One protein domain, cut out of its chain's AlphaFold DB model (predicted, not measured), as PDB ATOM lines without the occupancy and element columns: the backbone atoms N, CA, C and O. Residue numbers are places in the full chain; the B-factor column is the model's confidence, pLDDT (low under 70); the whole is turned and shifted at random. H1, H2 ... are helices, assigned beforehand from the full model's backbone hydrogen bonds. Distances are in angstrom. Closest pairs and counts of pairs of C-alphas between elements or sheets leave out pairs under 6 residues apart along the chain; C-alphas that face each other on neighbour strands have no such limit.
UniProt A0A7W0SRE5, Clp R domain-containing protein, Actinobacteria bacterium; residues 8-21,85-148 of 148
ATOM      1  N   GLY A   8     121.845 112.003 110.727       86.25
ATOM      2  CA  GLY A   8     123.078 112.154 109.955       86.25
ATOM      3  C   GLY A   8     123.809 113.446 110.305       86.25
ATOM      4  O   GLY A   8     124.987 113.397 110.646       86.25
ATOM      5  N   ARG A   9     123.096 114.580 110.326       88.88
ATOM      6  CA  ARG A   9     123.673 115.880 110.712       88.88
ATOM      7  C   ARG A   9     124.195 115.893 112.143       88.88
ATOM      8  O   ARG A   9     125.300 116.373 112.374       88.88
ATOM      9  N   VAL A  10     123.426 115.352 113.089       90.25
ATOM     10  CA  VAL A  10     123.857 115.291 114.490       90.25
ATOM     11  C   VAL A  10     125.082 114.390 114.623       90.25
ATOM     12  O   VAL A  10     126.084 114.806 115.183       90.25
ATOM     13  N   LEU A  11     125.077 113.183 114.060       88.94
ATOM     14  CA  LEU A  11     126.252 112.307 114.118       88.94
ATOM     15  C   LEU A  11     127.487 112.949 113.466       88.94
ATOM     16  O   LEU A  11     128.577 112.876 114.036       88.94
ATOM     17  N   ALA A  12     127.314 113.652 112.345       88.50
ATOM     18  CA  ALA A  12     128.388 114.396 111.700       88.50
ATOM     19  C   ALA A  12     128.946 115.519 112.592       88.50
ATOM     20  O   ALA A  12     130.163 115.694 112.632       88.50
ATOM     21  N   SER A  13     128.110 116.225 113.370       88.94
ATOM     22  CA  SER A  13     128.596 117.232 114.331       88.94
ATOM     23  C   SER A  13     129.414 116.624 115.475       88.94
ATOM     24  O   SER A  13     130.246 117.307 116.059       88.94
ATOM     25  N   PHE A  14     129.220 115.333 115.767       87.25
ATOM     26  CA  PHE A  14     130.057 114.537 116.676       87.25
ATOM     27  C   PHE A  14     131.220 113.823 115.952       87.25
ATOM     28  O   PHE A  14     131.815 112.883 116.479       87.25
ATOM     29  N   GLY A  15     131.541 114.214 114.715       85.94
ATOM     30  CA  GLY A  15     132.624 113.620 113.929       85.94
ATOM     31  C   GLY A  15     132.384 112.161 113.527       85.94
ATOM     32  O   GLY A  15     133.330 111.467 113.153       85.94
ATOM     33  N   VAL A  16     131.149 111.659 113.615       85.94
ATOM     34  CA  VAL A  16     130.764 110.315 113.174       85.94
ATOM     35  C   VAL A  16     130.270 110.397 111.733       85.94
ATOM     36  O   VAL A  16     129.143 110.804 111.465       85.94
ATOM     37  N   THR A  17     131.119 109.978 110.798       84.19
ATOM     38  CA  THR A  17     130.789 109.892 109.370       84.19
ATOM     39  C   THR A  17     130.486 108.455 108.966       84.19
ATOM     40  O   THR A  17     130.945 107.506 109.609       84.19
ATOM     41  N   ARG A  18     129.728 108.273 107.878       77.94
ATOM     42  CA  ARG A  18     129.411 106.947 107.329       77.94
ATOM     43  C   ARG A  18     130.675 106.130 107.066       77.94
ATOM     44  O   ARG A  18     130.773 105.003 107.546       77.94
ATOM     45  N   ASP A  19     131.640 106.712 106.364       77.12
ATOM     46  CA  ASP A  19     132.871 106.020 105.968       77.12
ATOM     47  C   ASP A  19     133.717 105.626 107.185       77.12
ATOM     48  O   ASP A  19     134.202 104.497 107.278       77.12
ATOM     49  N   GLY A  20     133.801 106.508 108.187       74.19
ATOM     50  CA  GLY A  20     134.477 106.209 109.450       74.19
ATOM     51  C   GLY A  20     133.759 105.148 110.293       74.19
ATOM     52  O   GLY A  20     134.405 104.399 111.035       74.19
ATOM     53  N   LEU A  21     132.431 105.057 110.191       79.56
ATOM     54  CA  LEU A  21     131.622 104.077 110.912       79.56
ATOM     55  C   LEU A  21     131.746 102.679 110.297       79.56
ATOM     56  O   LEU A  21     131.895 101.710 111.037       79.56
ATOM     57  N   VAL A  85     117.789  90.001 116.949       79.94
ATOM     58  CA  VAL A  85     118.337  89.778 118.287       79.94
ATOM     59  C   VAL A  85     117.545  90.605 119.317       79.94
ATOM     60  O   VAL A  85     117.186  91.748 119.011       79.94
ATOM     61  N   PRO A  86     117.309  90.113 120.551       80.56
ATOM     62  CA  PRO A  86     116.442  90.785 121.533       80.56
ATOM     63  C   PRO A  86     116.810  92.250 121.816       80.56
ATOM     64  O   PRO A  86     115.973  93.077 122.169       80.56
ATOM     65  N   ARG A  87     118.089  92.606 121.667       77.00
ATOM     66  CA  ARG A  87     118.567  93.994 121.775       77.00
ATOM     67  C   ARG A  87     118.111  94.888 120.612       77.00
ATOM     68  O   ARG A  87     117.755  96.037 120.844       77.00
ATOM     69  N   ALA A  88     118.071  94.363 119.389       82.19
ATOM     70  CA  ALA A  88     117.609  95.092 118.209       82.19
ATOM     71  C   ALA A  88     116.091  95.305 118.258       82.19
ATOM     72  O   ALA A  88     115.623  96.406 117.987       82.19
ATOM     73  N   GLN A  89     115.329  94.298 118.704       86.06
ATOM     74  CA  GLN A  89     113.890  94.451 118.953       86.06
ATOM     75  C   GLN A  89     113.610  95.540 119.996       86.06
ATOM     76  O   GLN A  89     112.777  96.416 119.769       86.06
ATOM     77  N   ARG A  90     114.359  95.548 121.110       86.00
ATOM     78  CA  ARG A  90     114.270  96.616 122.118       86.00
ATOM     79  C   ARG A  90     114.586  97.994 121.532       86.00
ATOM     80  O   ARG A  90     113.851  98.936 121.809       86.00
ATOM     81  N   ALA A  91     115.626  98.116 120.706       87.88
ATOM     82  CA  ALA A  91     115.983  99.386 120.070       87.88
ATOM     83  C   ALA A  91     114.863  99.900 119.154       87.88
ATOM     84  O   ALA A  91     114.497 101.070 119.241       87.88
ATOM     85  N   LEU A  92     114.267  99.021 118.339       89.31
ATOM     86  CA  LEU A  92     113.128  99.365 117.484       89.31
ATOM     87  C   LEU A  92     111.900  99.775 118.299       89.31
ATOM     88  O   LEU A  92     111.255 100.770 117.981       89.31
ATOM     89  N   HIS A  93     111.600  99.067 119.390       90.69
ATOM     90  CA  HIS A  93     110.508  99.447 120.289       90.69
ATOM     91  C   HIS A  93     110.714 100.839 120.889       90.69
ATOM     92  O   HIS A  93     109.787 101.650 120.944       90.69
ATOM     93  N   MET A  94     111.942 101.136 121.321       91.81
ATOM     94  CA  MET A  94     112.293 102.451 121.849       91.81
ATOM     95  C   MET A  94     112.214 103.534 120.771       91.81
ATOM     96  O   MET A  94     111.661 104.598 121.042       91.81
ATOM     97  N   ALA A  95     112.653 103.254 119.546       90.25
ATOM     98  CA  ALA A  95     112.510 104.168 118.415       90.25
ATOM     99  C   ALA A  95     111.037 104.491 118.123       90.25
ATOM    100  O   ALA A  95     110.658 105.658 118.028       90.25
ATOM    101  N   SER A  96     110.176 103.472 118.085       90.62
ATOM    102  CA  SER A  96     108.730 103.646 117.920       90.62
ATOM    103  C   SER A  96     108.109 104.462 119.056       90.62
ATOM    104  O   SER A  96     107.215 105.272 118.816       90.62
ATOM    105  N   LYS A  97     108.577 104.288 120.300       92.50
ATOM    106  CA  LYS A  97     108.154 105.125 121.436       92.50
ATOM    107  C   LYS A  97     108.547 106.589 121.244       92.50
ATOM    108  O   LYS A  97     107.719 107.457 121.511       92.50
ATOM    109  N   GLU A  98     109.765 106.867 120.784       91.19
ATOM    110  CA  GLU A  98     110.217 108.247 120.566       91.19
ATOM    111  C   GLU A  98     109.485 108.907 119.388       91.19
ATOM    112  O   GLU A  98     109.069 110.053 119.516       91.19
ATOM    113  N   ALA A  99     109.200 108.185 118.298       90.31
ATOM    114  CA  ALA A  99     108.390 108.712 117.190       90.31
ATOM    115  C   ALA A  99     106.987 109.147 117.645       90.31
ATOM    116  O   ALA A  99     106.535 110.249 117.321       90.31
ATOM    117  N   ARG A 100     106.327 108.327 118.478       90.69
ATOM    118  CA  ARG A 100     105.020 108.668 119.065       90.69
ATOM    119  C   ARG A 100     105.090 109.884 119.987       90.69
ATOM    120  O   ARG A 100     104.202 110.729 119.937       90.69
ATOM    121  N   ARG A 101     106.137 109.995 120.812       89.62
ATOM    122  CA  ARG A 101     106.348 111.158 121.698       89.62
ATOM    123  C   ARG A 101     106.565 112.445 120.911       89.62
ATOM    124  O   ARG A 101     106.021 113.476 121.289       89.62
ATOM    125  N   SER A 102     107.286 112.357 119.797       86.00
ATOM    126  CA  SER A 102     107.492 113.459 118.854       86.00
ATOM    127  C   SER A 102     106.282 113.716 117.944       86.00
ATOM    128  O   SER A 102     106.367 114.562 117.059       86.00
ATOM    129  N   ARG A 103     105.164 112.990 118.128       88.50
ATOM    130  CA  ARG A 103     103.930 113.069 117.323       88.50
ATOM    131  C   ARG A 103     104.158 112.909 115.815       88.50
ATOM    132  O   ARG A 103     103.423 113.474 115.010       88.50
ATOM    133  N   ARG A 104     105.168 112.128 115.420       84.12
ATOM    134  CA  ARG A 104     105.452 111.827 114.012       84.12
ATOM    135  C   ARG A 104     104.765 110.516 113.612       84.12
ATOM    136  O   ARG A 104     104.851 109.543 114.362       84.12
ATOM    137  N   PRO A 105     104.107 110.455 112.440       80.38
ATOM    138  CA  PRO A 105     103.368 109.266 112.009       80.38
ATOM    139  C   PRO A 105     104.279 108.120 111.537       80.38
ATOM    140  O   PRO A 105     103.791 107.030 111.252       80.38
ATOM    141  N   TYR A 106     105.595 108.343 111.456       85.44
ATOM    142  CA  TYR A 106     106.582 107.361 111.013       85.44
ATOM    143  C   TYR A 106     107.850 107.389 111.878       85.44
ATOM    144  O   TYR A 106     108.187 108.396 112.506       85.44
ATOM    145  N   VAL A 107     108.585 106.273 111.872       86.31
ATOM    146  CA  VAL A 107     109.887 106.136 112.539       86.31
ATOM    147  C   VAL A 107     110.993 106.595 111.587       86.31
ATOM    148  O   VAL A 107     111.420 105.854 110.707       86.31
ATOM    149  N   GLY A 108     111.445 107.836 111.758       86.75
ATOM    150  CA  GLY A 108     112.624 108.383 111.072       86.75
ATOM    151  C   GLY A 108     113.968 107.884 111.633       86.75
ATOM    152  O   GLY A 108     114.032 107.270 112.701       86.75
ATOM    153  N   THR A 109     115.060 108.193 110.929       90.19
ATOM    154  CA  THR A 109     116.440 107.812 111.312       90.19
ATOM    155  C   THR A 109     116.856 108.322 112.693       90.19
ATOM    156  O   THR A 109     117.585 107.657 113.422       90.19
ATOM    157  N   GLU A 110     116.344 109.482 113.083       91.00
ATOM    158  CA  GLU A 110     116.551 110.128 114.373       91.00
ATOM    159  C   GLU A 110     115.886 109.362 115.510       91.00
ATOM    160  O   GLU A 110     116.486 109.182 116.566       91.00
ATOM    161  N   HIS A 111     114.706 108.793 115.275       93.06
ATOM    162  CA  HIS A 111     114.054 107.928 116.250       93.06
ATOM    163  C   HIS A 111     114.796 106.601 116.391       93.06
ATOM    164  O   HIS A 111     114.955 106.112 117.508       93.06
ATOM    165  N   LEU A 112     115.298 106.039 115.285       90.88
ATOM    166  CA  LEU A 112     116.151 104.847 115.327       90.88
ATOM    167  C   LEU A 112     117.418 105.099 116.144       90.88
ATOM    168  O   LEU A 112     117.745 104.292 117.014       90.88
ATOM    169  N   LEU A 113     118.088 106.231 115.922       92.00
ATOM    170  CA  LEU A 113     119.261 106.625 116.697       92.00
ATOM    171  C   LEU A 113     118.919 106.774 118.187       92.00
ATOM    172  O   LEU A 113     119.585 106.170 119.023       92.00
ATOM    173  N   LEU A 114     117.836 107.479 118.531       92.19
ATOM    174  CA  LEU A 114     117.370 107.600 119.918       92.19
ATOM    175  C   LEU A 114     117.062 106.236 120.560       92.19
ATOM    176  O   LEU A 114     117.366 106.021 121.735       92.19
ATOM    177  N   GLY A 115     116.485 105.307 119.794       91.69
ATOM    178  CA  GLY A 115     116.226 103.940 120.236       91.69
ATOM    179  C   GLY A 115     117.509 103.155 120.513       91.69
ATOM    180  O   GLY A 115     117.612 102.501 121.550       91.69
ATOM    181  N   LEU A 116     118.505 103.263 119.629       91.12
ATOM    182  CA  LEU A 116     119.810 102.610 119.775       91.12
ATOM    183  C   LEU A 116     120.602 103.136 120.974       91.12
ATOM    184  O   LEU A 116     121.193 102.335 121.693       91.12
ATOM    185  N   LEU A 117     120.582 104.451 121.206       91.12
ATOM    186  CA  LEU A 117     121.275 105.093 122.329       91.12
ATOM    187  C   LEU A 117     120.686 104.706 123.692       91.12
ATOM    188  O   LEU A 117     121.353 104.831 124.713       91.12
ATOM    189  N   ARG A 118     119.436 104.227 123.722       88.06
ATOM    190  CA  ARG A 118     118.733 103.879 124.963       88.06
ATOM    191  C   ARG A 118     118.831 102.403 125.340       88.06
ATOM    192  O   ARG A 118     118.455 102.030 126.452       88.06
ATOM    193  N   VAL A 119     119.310 101.558 124.431       86.75
ATOM    194  CA  VAL A 119     119.569 100.147 124.720       86.75
ATOM    195  C   VAL A 119     120.959 100.016 125.337       86.75
ATOM    196  O   VAL A 119     121.953 100.420 124.739       86.75
ATOM    197  N   ARG A 120     121.022  99.428 126.535       77.50
ATOM    198  CA  ARG A 120     122.287  99.114 127.216       77.50
ATOM    199  C   ARG A 120     123.155  98.186 126.362       77.50
ATOM    200  O   ARG A 120     122.621  97.345 125.638       77.50
ATOM    201  N   ASP A 121     124.472  98.351 126.465       71.94
ATOM    202  CA  ASP A 121     125.480  97.531 125.773       71.94
ATOM    203  C   ASP A 121     125.306  97.514 124.241       71.94
ATOM    204  O   ASP A 121     125.602  96.542 123.539       71.94
ATOM    205  N   CYS A 122     124.773  98.611 123.700       77.75
ATOM    206  CA  CYS A 122     124.661  98.804 122.268       77.75
ATOM    207  C   CYS A 122     126.016  99.227 121.694       77.75
ATOM    208  O   CYS A 122     126.641 100.176 122.165       77.75
ATOM    209  N   MET A 123     126.431  98.564 120.614       80.75
ATOM    210  CA  MET A 123     127.656  98.880 119.871       80.75
ATOM    211  C   MET A 123     127.716 100.357 119.451       80.75
ATOM    212  O   MET A 123     128.774 100.970 119.497       80.75
ATOM    213  N   ALA A 124     126.567 100.961 119.127       81.56
ATOM    214  CA  ALA A 124     126.478 102.385 118.809       81.56
ATOM    215  C   ALA A 124     127.003 103.279 119.949       81.56
ATOM    216  O   ALA A 124     127.738 104.225 119.693       81.56
ATOM    217  N   VAL A 125     126.678 102.952 121.203       84.94
ATOM    218  CA  VAL A 125     127.139 103.699 122.384       84.94
ATOM    219  C   VAL A 125     128.637 103.474 122.610       84.94
ATOM    220  O   VAL A 125     129.365 104.423 122.882       84.94
ATOM    221  N   ALA A 126     129.125 102.246 122.411       82.38
ATOM    222  CA  ALA A 126     130.555 101.940 122.498       82.38
ATOM    223  C   ALA A 126     131.388 102.706 121.452       82.38
ATOM    224  O   ALA A 126     132.451 103.240 121.773       82.38
ATOM    225  N   LEU A 127     130.893 102.809 120.214       84.88
ATOM    226  CA  LEU A 127     131.546 103.560 119.140       84.88
ATOM    227  C   LEU A 127     131.602 105.064 119.432       84.88
ATOM    228  O   LEU A 127     132.621 105.692 119.155       84.88
ATOM    229  N   LEU A 128     130.544 105.627 120.019       86.31
ATOM    230  CA  LEU A 128     130.535 107.024 120.459       86.31
ATOM    231  C   LEU A 128     131.540 107.268 121.588       86.31
ATOM    232  O   LEU A 128     132.336 108.203 121.496       86.31
ATOM    233  N   HIS A 129     131.594 106.374 122.582       86.50
ATOM    234  CA  HIS A 129     132.548 106.486 123.687       86.50
ATOM    235  C   HIS A 129     134.003 106.463 123.219       86.50
ATOM    236  O   HIS A 129     134.814 107.237 123.718       86.50
ATOM    237  N   ARG A 130     134.343 105.642 122.216       84.38
ATOM    238  CA  ARG A 130     135.692 105.637 121.620       84.38
ATOM    239  C   ARG A 130     136.066 106.951 120.941       84.38
ATOM    240  O   ARG A 130     137.249 107.231 120.790       84.38
ATOM    241  N   ARG A 131     135.076 107.744 120.531       83.69
ATOM    242  CA  ARG A 131     135.279 109.089 119.977       83.69
ATOM    243  C   ARG A 131     135.181 110.194 121.030       83.69
ATOM    244  O   ARG A 131     135.227 111.361 120.668       83.69
ATOM    245  N   GLY A 132     135.081 109.834 122.310       86.12
ATOM    246  CA  GLY A 132     135.040 110.783 123.421       86.12
ATOM    247  C   GLY A 132     133.652 111.340 123.730       86.12
ATOM    248  O   GLY A 132     133.556 112.258 124.533       86.12
ATOM    249  N   PHE A 133     132.589 110.788 123.138       89.94
ATOM    250  CA  PHE A 133     131.220 111.259 123.347       89.94
ATOM    251  C   PHE A 133     130.373 110.220 124.076       89.94
ATOM    252  O   PHE A 133     130.431 109.022 123.794       89.94
ATOM    253  N   SER A 134     129.543 110.675 125.002       89.69
ATOM    254  CA  SER A 134     128.530 109.851 125.649       89.69
ATOM    255  C   SER A 134     127.278 109.721 124.780       89.69
ATOM    256  O   SER A 134     126.926 110.598 123.987       89.69
ATOM    257  N   GLY A 135     126.544 108.620 124.959       88.19
ATOM    258  CA  GLY A 135     125.248 108.452 124.300       88.19
ATOM    259  C   GLY A 135     124.221 109.519 124.706       88.19
ATOM    260  O   GLY A 135     123.355 109.868 123.902       88.19
ATOM    261  N   ASP A 136     124.332 110.067 125.918       90.69
ATOM    262  CA  ASP A 136     123.426 111.097 126.428       90.69
ATOM    263  C   ASP A 136     123.649 112.461 125.761       90.69
ATOM    264  O   ASP A 136     122.669 113.133 125.433       90.69
ATOM    265  N   GLU A 137     124.899 112.841 125.474       91.81
ATOM    266  CA  GLU A 137     125.223 114.067 124.723       91.81
ATOM    267  C   GLU A 137     124.622 114.033 123.315       91.81
ATOM    268  O   GLU A 137     123.915 114.957 122.901       91.81
ATOM    269  N   VAL A 138     124.819 112.923 122.598       92.00
ATOM    270  CA  VAL A 138     124.256 112.743 121.251       92.00
ATOM    271  C   VAL A 138     122.730 112.723 121.304       92.00
ATOM    272  O   VAL A 138     122.060 113.350 120.481       92.00
ATOM    273  N   ARG A 139     122.150 112.053 122.306       92.19
ATOM    274  CA  ARG A 139     120.699 112.025 122.516       92.19
ATOM    275  C   ARG A 139     120.132 113.427 122.738       92.19
ATOM    276  O   ARG A 139     119.086 113.747 122.172       92.19
ATOM    277  N   ALA A 140     120.785 114.247 123.557       92.81
ATOM    278  CA  ALA A 140     120.355 115.616 123.823       92.81
ATOM    279  C   ALA A 140     120.350 116.461 122.540       92.81
ATOM    280  O   ALA A 140     119.364 117.152 122.277       92.81
ATOM    281  N   ALA A 141     121.385 116.333 121.705       92.75
ATOM    282  CA  ALA A 141     121.474 117.031 120.426       92.75
ATOM    283  C   ALA A 141     120.348 116.634 119.452       92.75
ATOM    284  O   ALA A 141     119.692 117.503 118.880       92.75
ATOM    285  N   VAL A 142     120.043 115.335 119.318       92.75
ATOM    286  CA  VAL A 142     118.928 114.873 118.466       92.75
ATOM    287  C   VAL A 142     117.581 115.414 118.954       92.75
ATOM    288  O   VAL A 142     116.751 115.838 118.151       92.75
ATOM    289  N   LEU A 143     117.347 115.412 120.269       91.75
ATOM    290  CA  LEU A 143     116.104 115.936 120.839       91.75
ATOM    291  C   LEU A 143     115.968 117.451 120.673       91.75
ATOM    292  O   LEU A 143     114.845 117.933 120.553       91.75
ATOM    293  N   ALA A 144     117.073 118.197 120.682       90.50
ATOM    294  CA  ALA A 144     117.057 119.628 120.405       90.50
ATOM    295  C   ALA A 144     116.623 119.908 118.959       90.50
ATOM    296  O   ALA A 144     115.745 120.737 118.738       90.50
ATOM    297  N   GLU A 145     117.156 119.157 117.994       88.12
ATOM    298  CA  GLU A 145     116.791 119.285 116.578       88.12
ATOM    299  C   GLU A 145     115.342 118.866 116.293       88.12
ATOM    300  O   GLU A 145     114.673 119.482 115.473       88.12
ATOM    301  N   LEU A 146     114.819 117.856 116.994       85.06
ATOM    302  CA  LEU A 146     113.425 117.420 116.849       85.06
ATOM    303  C   LEU A 146     112.386 118.426 117.365       85.06
ATOM    304  O   LEU A 146     111.203 118.266 117.066       85.06
ATOM    305  N   ARG A 147     112.811 119.406 118.171       80.44
ATOM    306  CA  ARG A 147     111.957 120.474 118.714       80.44
ATOM    307  C   ARG A 147     111.981 121.755 117.877       80.44
ATOM    308  O   ARG A 147     111.217 122.660 118.201       80.44
ATOM    309  N   ARG A 148     112.868 121.844 116.882       74.62
ATOM    310  CA  ARG A 148     112.875 122.933 115.896       74.62
ATOM    311  C   ARG A 148     111.757 122.724 114.881       74.62
ATOM    312  O   ARG A 148     111.193 123.751 114.459       74.62
TER     313      ARG A 148
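AT A GLANCE: This is residues 8 to 21 and 85 to 148 of the 148 residues of the protein "Clp R domain-containing protein" of Actinobacteria bacterium (UniProt A0A7W0SRE5). A short helix, H4, forms the core of a small helical domain, with the longest helix, H3, crossing it steeply on one side and H6 packed on the other at a shallow tilt. H5 makes a corner beyond H4 before the backbone folds back into H6, while H1 packs on H6 and the tiny H2 lies at the rim, touching no helix. The printed part has 78 residues with six named helices, H1 to H6 in order along the chain, and no named strand. The class is all helix, and the whole is compact, with a radius of gyration of the C-alphas of 12.1 A and spans of 33 by 32 by 21 A.

IN THESE COORDINATES: H3, residues 86 to 101, is 22.7 A long, from C-alpha 86 at (116.442, 90.785, 121.533) to C-alpha 101 at (106.348, 111.158, 121.698). H4, residues 109 to 118, measures 14.4 A, and H6, residues 135 to 145, measures 15.8 A and ends at C-alpha 145 at (116.791, 119.285, 116.578). H5 is residues 123 to 130, 10.6 A. H1, residues 8 to 13, is 8.7 A long and begins at C-alpha 8 at (123.078, 112.154, 109.955). H2 is residues 18 to 21, 5.1 A.

HOW THE PARTS SIT: H3 touches H4 with 28 pairs of C-alphas within 8 A, the closest being those of Ala 95 and Gly 115, 4.1 A apart. The two run opposite ways at a steep tilt of 58 degrees. H4 and H6 are the hub, touching three helices each. They touch each other, closest at the C-alphas of Leu 117 and Gly 135, 5.6 A apart, and run opposite ways at a shallow tilt of 31 degrees. H5 touches H4 only at the corner, closest at the C-alphas of Leu 117 and Val 125, 6.0 A apart, and is about perpendicular to it at 78 degrees. H5 and H6 only just touch, and only at the corner, with 3 pairs of C-alphas within 8 A. H1 touches H6, closest at the C-alphas of Val 10 and Val 142, 6.3 A apart, at a steep tilt of 64 degrees, opposite ways. H1 and H4 are near each other, with 7 pairs of C-alphas within 10 A. H3 is apart from H1, H5 and H6. In H1, H3, H4, H5 and H6 every O i to N i+4 pair is within hydrogen-bond range; H2 is too short for such a pair.

THE WHOLE: The two C-alphas farthest apart are those of Pro 105 and Arg 130, at 33.9 A. Residues 22 to 84 are not printed, and C-alphas 21 and 85 are 20.9 A apart across this cut. Of the links that are printed whole, none is long. The mean pLDDT of the printed part is 86.6, and no printed residue is under 70.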